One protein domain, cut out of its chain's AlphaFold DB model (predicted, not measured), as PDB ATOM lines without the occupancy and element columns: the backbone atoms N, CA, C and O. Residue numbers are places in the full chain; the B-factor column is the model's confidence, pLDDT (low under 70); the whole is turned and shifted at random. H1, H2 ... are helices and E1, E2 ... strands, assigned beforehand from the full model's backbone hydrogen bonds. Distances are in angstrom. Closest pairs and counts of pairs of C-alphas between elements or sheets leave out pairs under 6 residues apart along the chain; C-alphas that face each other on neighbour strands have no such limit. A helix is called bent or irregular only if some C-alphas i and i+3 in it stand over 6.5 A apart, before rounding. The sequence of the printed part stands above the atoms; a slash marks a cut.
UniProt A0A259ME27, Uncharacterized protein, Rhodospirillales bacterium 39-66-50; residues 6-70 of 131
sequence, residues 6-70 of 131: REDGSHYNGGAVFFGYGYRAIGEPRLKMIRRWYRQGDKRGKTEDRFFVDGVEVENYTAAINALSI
ATOM      1  N   ARG A   6     -11.832 -20.032 -49.041       94.12
ATOM      2  CA  ARG A   6     -12.906 -19.032 -48.939       94.12
ATOM      3  C   ARG A   6     -14.210 -19.704 -48.535       94.12
ATOM      4  O   ARG A   6     -14.456 -20.831 -48.956       94.12
ATOM      5  N   GLU A   7     -15.028 -19.031 -47.737       92.25
ATOM      6  CA  GLU A   7     -16.357 -19.539 -47.385       92.25
ATOM      7  C   GLU A   7     -17.201 -19.709 -48.659       92.25
ATOM      8  O   GLU A   7     -17.187 -18.847 -49.540       92.25
ATOM      9  N   ASP A   8     -17.887 -20.846 -48.795       88.00
ATOM     10  CA  ASP A   8     -18.644 -21.200 -50.004       88.00
ATOM     11  C   ASP A   8     -20.162 -20.991 -49.864       88.00
ATOM     12  O   ASP A   8     -20.930 -21.428 -50.729       88.00
ATOM     13  N   GLY A   9     -20.568 -20.324 -48.776       84.94
ATOM     14  CA  GLY A   9     -21.952 -20.007 -48.419       84.94
ATOM     15  C   GLY A   9     -22.741 -21.182 -47.837       84.94
ATOM     16  O   GLY A   9     -23.924 -21.028 -47.539       84.94
ATOM     17  N   SER A  10     -22.126 -22.359 -47.680       89.56
ATOM     18  CA  SER A  10     -22.811 -23.526 -47.122       89.56
ATOM     19  C   SER A  10     -22.837 -23.464 -45.596       89.56
ATOM     20  O   SER A  10     -21.789 -23.387 -44.953       89.56
ATOM     21  N   HIS A  11     -24.027 -23.587 -45.011       92.81
ATOM     22  CA  HIS A  11     -24.208 -23.771 -43.574       92.81
ATOM     23  C   HIS A  11     -24.620 -25.215 -43.271       92.81
ATOM     24  O   HIS A  11     -25.554 -25.747 -43.872       92.81
ATOM     25  N   TYR A  12     -23.937 -25.843 -42.318       92.31
ATOM     26  CA  TYR A  12     -24.177 -27.217 -41.888       92.31
ATOM     27  C   TYR A  12     -24.727 -27.226 -40.470       92.31
ATOM     28  O   TYR A  12     -24.029 -26.859 -39.526       92.31
ATOM     29  N   ASN A  13     -25.964 -27.689 -40.311       91.31
ATOM     30  CA  ASN A  13     -26.602 -27.808 -39.009       91.31
ATOM     31  C   ASN A  13     -26.666 -29.283 -38.588       91.31
ATOM     32  O   ASN A  13     -27.463 -30.052 -39.117       91.31
ATOM     33  N   GLY A  14     -25.823 -29.668 -37.630       88.81
ATOM     34  CA  GLY A  14     -25.825 -30.983 -36.983       88.81
ATOM     35  C   GLY A  14     -26.731 -31.047 -35.748       88.81
ATOM     36  O   GLY A  14     -26.517 -31.881 -34.867       88.81
ATOM     37  N   GLY A  15     -27.692 -30.128 -35.622       87.94
ATOM     38  CA  GLY A  15     -28.612 -30.040 -34.493       87.94
ATOM     39  C   GLY A  15     -27.903 -29.674 -33.188       87.94
ATOM     40  O   GLY A  15     -27.155 -28.698 -33.108       87.94
ATOM     41  N   ALA A  16     -28.144 -30.463 -32.140       86.81
ATOM     42  CA  ALA A  16     -27.519 -30.262 -30.832       86.81
ATOM     43  C   ALA A  16     -26.025 -30.640 -30.800       86.81
ATOM     44  O   ALA A  16     -25.346 -30.309 -29.832       86.81
ATOM     45  N   VAL A  17     -25.510 -31.313 -31.836       89.12
ATOM     46  CA  VAL A  17     -24.147 -31.866 -31.844       89.12
ATOM     47  C   VAL A  17     -23.128 -30.845 -32.342       89.12
ATOM     48  O   VAL A  17     -22.107 -30.628 -31.692       89.12
ATOM     49  N   PHE A  18     -23.387 -30.211 -33.487       91.19
ATOM     50  CA  PHE A  18     -22.466 -29.245 -34.085       91.19
ATOM     51  C   PHE A  18     -23.176 -28.269 -35.025       91.19
ATOM     52  O   PHE A  18     -24.266 -28.541 -35.526       91.19
ATOM     53  N   PHE A  19     -22.515 -27.151 -35.316       92.75
ATOM     54  CA  PHE A  19     -22.776 -26.345 -36.512       92.75
ATOM     55  C   PHE A  19     -21.482 -26.210 -37.316       92.75
ATOM     56  O   PHE A  19     -20.395 -26.422 -36.780       92.75
ATOM     57  N   GLY A  20     -21.573 -25.894 -38.602       94.50
ATOM     58  CA  GLY A  20     -20.401 -25.769 -39.455       94.50
ATOM     59  C   GLY A  20     -20.611 -24.865 -40.655       94.50
ATOM     60  O   GLY A  20     -21.742 -24.604 -41.060       94.50
ATOM     61  N   TYR A  21     -19.500 -24.422 -41.228       96.25
ATOM     62  CA  TYR A  21     -19.467 -23.623 -42.448       96.25
ATOM     63  C   TYR A  21     -18.614 -24.333 -43.495       96.25
ATOM     64  O   TYR A  21     -17.591 -24.952 -43.176       96.25
ATOM     65  N   GLY A  22     -19.086 -24.290 -44.737       95.69
ATOM     66  CA  GLY A  22     -18.381 -24.802 -45.898       95.69
ATOM     67  C   GLY A  22     -17.390 -23.782 -46.433       95.69
ATOM     68  O   GLY A  22     -17.663 -22.587 -46.513       95.69
ATOM     69  N   TYR A  23     -16.230 -24.280 -46.828       95.81
ATOM     70  CA  TYR A  23     -15.171 -23.523 -47.459       95.81
ATOM     71  C   TYR A  23     -14.695 -24.269 -48.698       95.81
ATOM     72  O   TYR A  23     -14.665 -25.499 -48.723       95.81
ATOM     73  N   ARG A  24     -14.265 -23.532 -49.715       95.19
ATOM     74  CA  ARG A  24     -13.677 -24.087 -50.935       95.19
ATOM     75  C   ARG A  24     -12.291 -23.507 -51.152       95.19
ATOM     76  O   ARG A  24     -12.078 -22.317 -50.902       95.19
ATOM     77  N   ALA A  25     -11.353 -24.346 -51.577       95.62
ATOM     78  CA  ALA A  25      -9.999 -23.900 -51.855       95.62
ATOM     79  C   ALA A  25      -9.987 -22.931 -53.048       95.62
ATOM     80  O   ALA A  25     -10.703 -23.099 -54.037       95.62
ATOM     81  N   ILE A  26      -9.188 -21.876 -52.935       92.50
ATOM     82  CA  ILE A  26      -8.977 -20.905 -54.006       92.50
ATOM     83  C   ILE A  26      -8.036 -21.539 -55.030       92.50
ATOM     84  O   ILE A  26      -6.972 -22.032 -54.666       92.50
ATOM     85  N   GLY A  27      -8.439 -21.534 -56.301       91.88
ATOM     86  CA  GLY A  27      -7.679 -22.146 -57.395       91.88
ATOM     87  C   GLY A  27      -7.835 -23.664 -57.519       91.88
ATOM     88  O   GLY A  27      -7.466 -24.203 -58.551       91.88
ATOM     89  N   GLU A  28      -8.433 -24.336 -56.530       94.19
ATOM     90  CA  GLU A  28      -8.694 -25.778 -56.564       94.19
ATOM     91  C   GLU A  28     -10.158 -26.066 -56.192       94.19
ATOM     92  O   GLU A  28     -10.481 -26.329 -55.029       94.19
ATOM     93  N   PRO A  29     -11.094 -25.955 -57.150       92.69
ATOM     94  CA  PRO A  29     -12.516 -26.058 -56.861       92.69
ATOM     95  C   PRO A  29     -12.938 -27.458 -56.403       92.69
ATOM     96  O   PRO A  29     -13.995 -27.551 -55.780       92.69
ATOM     97  N   ARG A  30     -12.150 -28.514 -56.655       95.94
ATOM     98  CA  ARG A  30     -12.454 -29.885 -56.204       95.94
ATOM     99  C   ARG A  30     -12.250 -30.071 -54.702       95.94
ATOM    100  O   ARG A  30     -12.832 -30.976 -54.110       95.94
ATOM    101  N   LEU A  31     -11.439 -29.213 -54.076       97.12
ATOM    102  CA  LEU A  31     -11.116 -29.290 -52.656       97.12
ATOM    103  C   LEU A  31     -12.058 -28.423 -51.818       97.12
ATOM    104  O   LEU A  31     -12.042 -27.188 -51.866       97.12
ATOM    105  N   LYS A  32     -12.834 -29.090 -50.969       96.69
ATOM    106  CA  LYS A  32     -13.747 -28.470 -50.010       96.69
ATOM    107  C   LYS A  32     -13.331 -28.809 -48.584       96.69
ATOM    108  O   LYS A  32     -12.866 -29.907 -48.295       96.69
ATOM    109  N   MET A  33     -13.526 -27.861 -47.679       96.88
ATOM    110  CA  MET A  33     -13.362 -28.043 -46.243       96.88
ATOM    111  C   MET A  33     -14.673 -27.681 -45.547       96.88
ATOM    112  O   MET A  33     -15.275 -26.656 -45.847       96.88
ATOM    113  N   ILE A  34     -15.110 -28.490 -44.593       96.50
ATOM    114  CA  ILE A  34     -16.178 -28.129 -43.664       96.50
ATOM    115  C   ILE A  34     -15.540 -27.961 -42.296       96.50
ATOM    116  O   ILE A  34     -15.057 -28.935 -41.717       96.50
ATOM    117  N   ARG A  35     -15.573 -26.740 -41.764       95.88
ATOM    118  CA  ARG A  35     -15.191 -26.493 -40.374       95.88
ATOM    119  C   ARG A  35     -16.412 -26.701 -39.495       95.88
ATOM    120  O   ARG A  35     -17.425 -26.032 -39.689       95.88
ATOM    121  N   ARG A  36     -16.328 -27.638 -38.556       94.69
ATOM    122  CA  ARG A  36     -17.385 -27.968 -37.594       94.69
ATOM    123  C   ARG A  36     -16.991 -27.478 -36.209       94.69
ATOM    124  O   ARG A  36     -15.884 -27.748 -35.752       94.69
ATOM    125  N   TRP A  37     -17.919 -26.821 -35.528       92.62
ATOM    126  CA  TRP A  37     -17.834 -26.458 -34.119       92.62
ATOM    127  C   TRP A  37     -18.811 -27.331 -33.345       92.62
ATOM    128  O   TRP A  37     -20.032 -27.197 -33.478       92.62
ATOM    129  N   TYR A  38     -18.268 -28.249 -32.555       90.94
ATOM    130  CA  TYR A  38     -19.057 -29.147 -31.728       90.94
ATOM    131  C   TYR A  38     -19.511 -28.435 -30.458       90.94
ATOM    132  O   TYR A  38     -18.792 -27.611 -29.892       90.94
ATOM    133  N   ARG A  39     -20.714 -28.770 -30.001       82.69
ATOM    134  CA  ARG A  39     -21.257 -28.307 -28.724       82.69
ATOM    135  C   ARG A  39     -20.878 -29.320 -27.647       82.69
ATOM    136  O   ARG A  39     -20.981 -30.523 -27.870       82.69
ATOM    137  N   GLN A  40     -20.445 -28.854 -26.478       74.25
ATOM    138  CA  GLN A  40     -20.148 -29.724 -25.338       74.25
ATOM    139  C   GLN A  40     -20.783 -29.146 -24.070       74.25
ATOM    140  O   GLN A  40     -20.100 -28.562 -23.228       74.25
ATOM    141  N   GLY A  41     -22.109 -29.274 -23.956       71.38
ATOM    142  CA  GLY A  41     -22.878 -28.598 -22.905       71.38
ATOM    143  C   GLY A  41     -22.611 -27.088 -22.918       71.38
ATOM    144  O   GLY A  41     -22.584 -26.484 -23.989       71.38
ATOM    145  N   ASP A  42     -22.323 -26.515 -21.746       59.97
ATOM    146  CA  ASP A  42     -22.008 -25.086 -21.567       59.97
ATOM    147  C   ASP A  42     -20.546 -24.716 -21.896       59.97
ATOM    148  O   ASP A  42     -20.131 -23.569 -21.726       59.97
ATOM    149  N   LYS A  43     -19.719 -25.674 -22.338       62.09
ATOM    150  CA  LYS A  43     -18.297 -25.439 -22.631       62.09
ATOM    151  C   LYS A  43     -18.060 -25.177 -24.114       62.09
ATOM    152  O   LYS A  43     -18.751 -25.691 -24.993       62.09
ATOM    153  N   ARG A  44     -16.997 -24.410 -24.389       63.00
ATOM    154  CA  ARG A  44     -16.453 -24.211 -25.737       63.00
ATOM    155  C   ARG A  44     -15.985 -25.570 -26.270       63.00
ATOM    156  O   ARG A  44     -14.962 -26.079 -25.823       63.00
ATOM    157  N   GLY A  45     -16.776 -26.179 -27.150       73.94
ATOM    158  CA  GLY A  45     -16.477 -27.508 -27.677       73.94
ATOM    159  C   GLY A  45     -15.349 -27.511 -28.713       73.94
ATOM    160  O   GLY A  45     -14.737 -26.485 -29.017       73.94
ATOM    161  N   LYS A  46     -15.051 -28.707 -29.229       89.75
ATOM    162  CA  LYS A  46     -13.979 -28.963 -30.200       89.75
ATOM    163  C   LYS A  46     -14.304 -28.338 -31.562       89.75
ATOM    164  O   LYS A  46     -15.451 -28.376 -32.004       89.75
ATOM    165  N   THR A  47     -13.280 -27.847 -32.255       92.56
ATOM    166  CA  THR A  47     -13.352 -27.513 -33.687       92.56
ATOM    167  C   THR A  47     -12.687 -28.626 -34.495       92.56
ATOM    168  O   THR A  47     -11.602 -29.077 -34.129       92.56
ATOM    169  N   GLU A  48     -13.310 -29.066 -35.588       94.06
ATOM    170  CA  GLU A  48     -12.718 -30.018 -36.539       94.06
ATOM    171  C   GLU A  48     -12.864 -29.527 -37.974       94.06
ATOM    172  O   GLU A  48     -13.939 -29.077 -38.368       94.06
ATOM    173  N   ASP A  49     -11.812 -29.710 -38.764       95.69
ATOM    174  CA  ASP A  49     -11.837 -29.488 -40.205       95.69
ATOM    175  C   ASP A  49     -11.988 -30.842 -40.911       95.69
ATOM    176  O   ASP A  49     -11.191 -31.757 -40.700       95.69
ATOM    177  N   ARG A  50     -13.039 -30.981 -41.723       96.50
ATOM    178  CA  ARG A  50     -13.298 -32.154 -42.570       96.50
ATOM    179  C   ARG A  50     -13.021 -31.799 -44.019       96.50
ATOM    180  O   ARG A  50     -13.546 -30.796 -44.497       96.50
ATOM    181  N   PHE A  51     -12.223 -32.603 -44.708       97.56
ATOM    182  CA  PHE A  51     -11.826 -32.342 -46.089       97.56
ATOM    183  C   PHE A  51     -12.595 -33.247 -47.039       97.56
ATOM    184  O   PHE A  51     -12.858 -34.403 -46.722       97.56
ATOM    185  N   PHE A  52     -12.952 -32.711 -48.198       97.56
ATOM    186  CA  PHE A  52     -13.663 -33.424 -49.245       97.56
ATOM    187  C   PHE A  52     -12.990 -33.149 -50.583       97.56
ATOM    188  O   PHE A  52     -12.660 -31.996 -50.877       97.56
ATOM    189  N   VAL A  53     -12.820 -34.194 -51.386       97.75
ATOM    190  CA  VAL A  53     -12.362 -34.107 -52.777       97.75
ATOM    191  C   VAL A  53     -13.397 -34.796 -53.649       97.75
ATOM    192  O   VAL A  53     -13.815 -35.907 -53.333       97.75
ATOM    193  N   ASP A  54     -13.868 -34.112 -54.693       96.88
ATOM    194  CA  ASP A  54     -14.908 -34.620 -55.602       96.88
ATOM    195  C   ASP A  54     -16.199 -35.057 -54.879       96.88
ATOM    196  O   ASP A  54     -16.927 -35.939 -55.328       96.88
ATOM    197  N   GLY A  55     -16.478 -34.443 -53.722       95.12
ATOM    198  CA  GLY A  55     -17.639 -34.744 -52.879       95.12
ATOM    199  C   GLY A  55     -17.433 -35.882 -51.871       95.12
ATOM    200  O   GLY A  55     -18.327 -36.134 -51.065       95.12
ATOM    201  N   VAL A  56     -16.265 -36.529 -51.852       96.31
ATOM    202  CA  VAL A  56     -15.948 -37.645 -50.945       96.31
ATOM    203  C   VAL A  56     -15.106 -37.159 -49.767       96.31
ATOM    204  O   VAL A  56     -14.091 -36.494 -49.972       96.31
ATOM    205  N   GLU A  57     -15.518 -37.481 -48.534       97.12
ATOM    206  CA  GLU A  57     -14.749 -37.149 -47.324       97.12
ATOM    207  C   GLU A  57     -13.422 -37.917 -47.313       97.12
ATOM    208  O   GLU A  57     -13.389 -39.131 -47.517       97.12
ATOM    209  N   VAL A  58     -12.332 -37.209 -47.040       97.25
ATOM    210  CA  VAL A  58     -10.994 -37.778 -46.873       97.25
ATOM    211  C   VAL A  58     -10.491 -37.506 -45.461       97.25
ATOM    212  O   VAL A  58     -10.876 -36.532 -44.815       97.25
ATOM    213  N   GLU A  59      -9.609 -38.378 -44.977       95.44
ATOM    214  CA  GLU A  59      -9.199 -38.410 -43.570       95.44
ATOM    215  C   GLU A  59      -8.569 -37.096 -43.086       95.44
ATOM    216  O   GLU A  59      -8.813 -36.648 -41.966       95.44
ATOM    217  N   ASN A  60      -7.733 -36.478 -43.919       95.50
ATOM    218  CA  ASN A  60      -6.984 -35.281 -43.567       95.50
ATOM    219  C   ASN A  60      -6.543 -34.514 -44.821       95.50
ATOM    220  O   ASN A  60      -6.750 -34.942 -45.957       95.50
ATOM    221  N   TYR A  61      -5.903 -33.367 -44.604       94.56
ATOM    222  CA  TYR A  61      -5.438 -32.503 -45.683       94.56
ATOM    223  C   TYR A  61      -4.436 -33.189 -46.623       94.56
ATOM    224  O   TYR A  61      -4.537 -33.035 -47.836       94.56
ATOM    225  N   THR A  62      -3.501 -33.983 -46.096       95.62
ATOM    226  CA  THR A  62      -2.524 -34.714 -46.917       95.62
ATOM    227  C   THR A  62      -3.214 -35.732 -47.825       95.62
ATOM    228  O   THR A  62      -2.902 -35.800 -49.012       95.62
ATOM    229  N   ALA A  63      -4.199 -36.469 -47.303       96.56
ATOM    230  CA  ALA A  63      -5.023 -37.372 -48.105       96.56
ATOM    231  C   ALA A  63      -5.794 -36.618 -49.202       96.56
ATOM    232  O   ALA A  63      -5.890 -37.105 -50.326       96.56
ATOM    233  N   ALA A  64      -6.270 -35.402 -48.911       96.88
ATOM    234  CA  ALA A  64      -6.919 -34.546 -49.898       96.88
ATOM    235  C   ALA A  64      -5.971 -34.157 -51.043       96.88
ATOM    236  O   ALA A  64      -6.336 -34.276 -52.208       96.88
ATOM    237  N   ILE A  65      -4.734 -33.760 -50.731       95.81
ATOM    238  CA  ILE A  65      -3.725 -33.449 -51.756       95.81
ATOM    239  C   ILE A  65      -3.409 -34.673 -52.620       95.81
ATOM    240  O   ILE A  65      -3.328 -34.553 -53.841       95.81
ATOM    241  N   ASN A  66      -3.287 -35.853 -52.010       95.81
ATOM    242  CA  ASN A  66      -3.064 -37.085 -52.762       95.81
ATOM    243  C   ASN A  66      -4.251 -37.394 -53.689       95.81
ATOM    244  O   ASN A  66      -4.048 -37.720 -54.856       95.81
ATOM    245  N   ALA A  67      -5.488 -37.226 -53.218       96.25
ATOM    246  CA  ALA A  67      -6.685 -37.448 -54.028       96.25
ATOM    247  C   ALA A  67      -6.795 -36.476 -55.216       96.25
ATOM    248  O   ALA A  67      -7.216 -36.880 -56.294       96.25
ATOM    249  N   LEU A  68      -6.349 -35.223 -55.066       95.69
ATOM    250  CA  LEU A  68      -6.337 -34.247 -56.165       95.69
ATOM    251  C   LEU A  68      -5.422 -34.650 -57.328       95.69
ATOM    252  O   LEU A  68      -5.679 -34.249 -58.463       95.69
ATOM    253  N   SER A  69      -4.386 -35.455 -57.066       94.94
ATOM    254  CA  SER A  69      -3.504 -35.974 -58.122       94.94
ATOM    255  C   SER A  69      -4.171 -37.036 -59.003       94.94
ATOM    256  O   SER A  69      -3.685 -37.323 -60.095       94.94
ATOM    257  N   ILE A  70      -5.301 -37.592 -58.554       94.12
ATOM    258  CA  ILE A  70      -6.117 -38.516 -59.334       94.12
ATOM    259  C   ILE A  70      -7.030 -37.688 -60.252       94.12
ATOM    260  O   ILE A  70      -7.717 -36.775 -59.768       94.12
TER     261      ILE A  70
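AT A GLANCE: This is residues 6 to 70 of the 131 residues of an uncharacterized protein of Rhodospirillales bacterium 39-66-50 (UniProt A0A259ME27). This is one strongly twisted sheet of five antiparallel strands, folded back and forth as a row of hairpins, with one short helix, H1, covering part of one face near the end of E4 at Val 53; the opposite face is bare. E2, E3 and E4 run the long way of the model, with the turn of residues 39 to 46 at one end of its length and Ile 70 at the other. The printed part has 65 residues, with five named strands and then one named helix along the chain, E1 E2 E3 E4 E5 H1, and the sheet runs E1 - E2 - E3 - E4 - E5. The class is mostly strand. The whole is elongated, spanning 42 by 22 by 15 A, and only just compact, close to loose, with a radius of gyration of the C-alphas of 12.9 A.

HOW THE PARTS SIT: Begin at residues 6 to 13, E1, an edge strand that bends by 67 degrees at residue 9. Its neighbour is E2, residues 18 to 25, and the two form an antiparallel hairpin at 156 degrees between their directions; look for N 8 and O 22, 2.9 A apart, and N 12 and O 20, 2.8 A apart, both within hydrogen-bond range. The C-alphas of residues 7 and 23 face each other at 4.2 A. Next comes E3, residues 31 to 38, which makes a hairpin with E2, antiparallel at 160 degrees; N 23 and O 33 are within hydrogen-bond range at 2.7 A. E4, residues 47 to 53, is the antiparallel neighbour of E3 at 156 degrees, a hairpin with N 34 and O 50 within hydrogen-bond range at 2.8 A. E5, residues 56 to 58, is the other edge strand and makes a hairpin with E4, antiparallel at 126 degrees; N 58 and O 51 are within hydrogen-bond range at 2.9 A. The five strands form a meander, each strand the antiparallel neighbour of the one before. E1 is apart from E4 and from E5, and E2 is apart from E5. H1, residues 61 to 68, is on the sheet at a height over the sheet of 8.4 A. It lies over E4 and runs along the strands, at 6 degrees to E4 on the local plane. The closest C-alphas of H1 and E4 are those of Ala 64 and Val 53, 6.2 A apart. In H1 every O i to N i+4 pair is within hydrogen-bond range.

IN THESE COORDINATES: Find C-alpha 6 at (-12.906, -19.032, -48.939); from there E1 runs 19.1 A to C-alpha 13. E2, residues 18 to 25, and E3, residues 31 to 38, each measure 22.4 A from first to last C-alpha. Find C-alpha 47 at (-13.352, -27.513, -33.687), where E4 begins; it runs 20.2 A to C-alpha 53. E5, residues 56 to 58, is the shortest strand at 6.4 A. H1 runs 10.7 A from C-alpha 61 to C-alpha 68 at (-6.337, -34.247, -56.165), and it is not bent.

THE WHOLE: Look at Asp 42 and Ile 70 for the two C-alphas farthest apart, 43.1 A. The sheet's C-alphas lie up to 6.7 A off the best plane through them. From edge to edge, the strands' lines turn by 99 degrees. The printed part has no cut. The link from E3 to E4, with 8 residues, is short; the other links are tight, and none is long. In the B-factor column the mean pLDDT of the printed part is 91.4, and you will find values under 70 at residues 42 to 44, inside the link from E3 to E4.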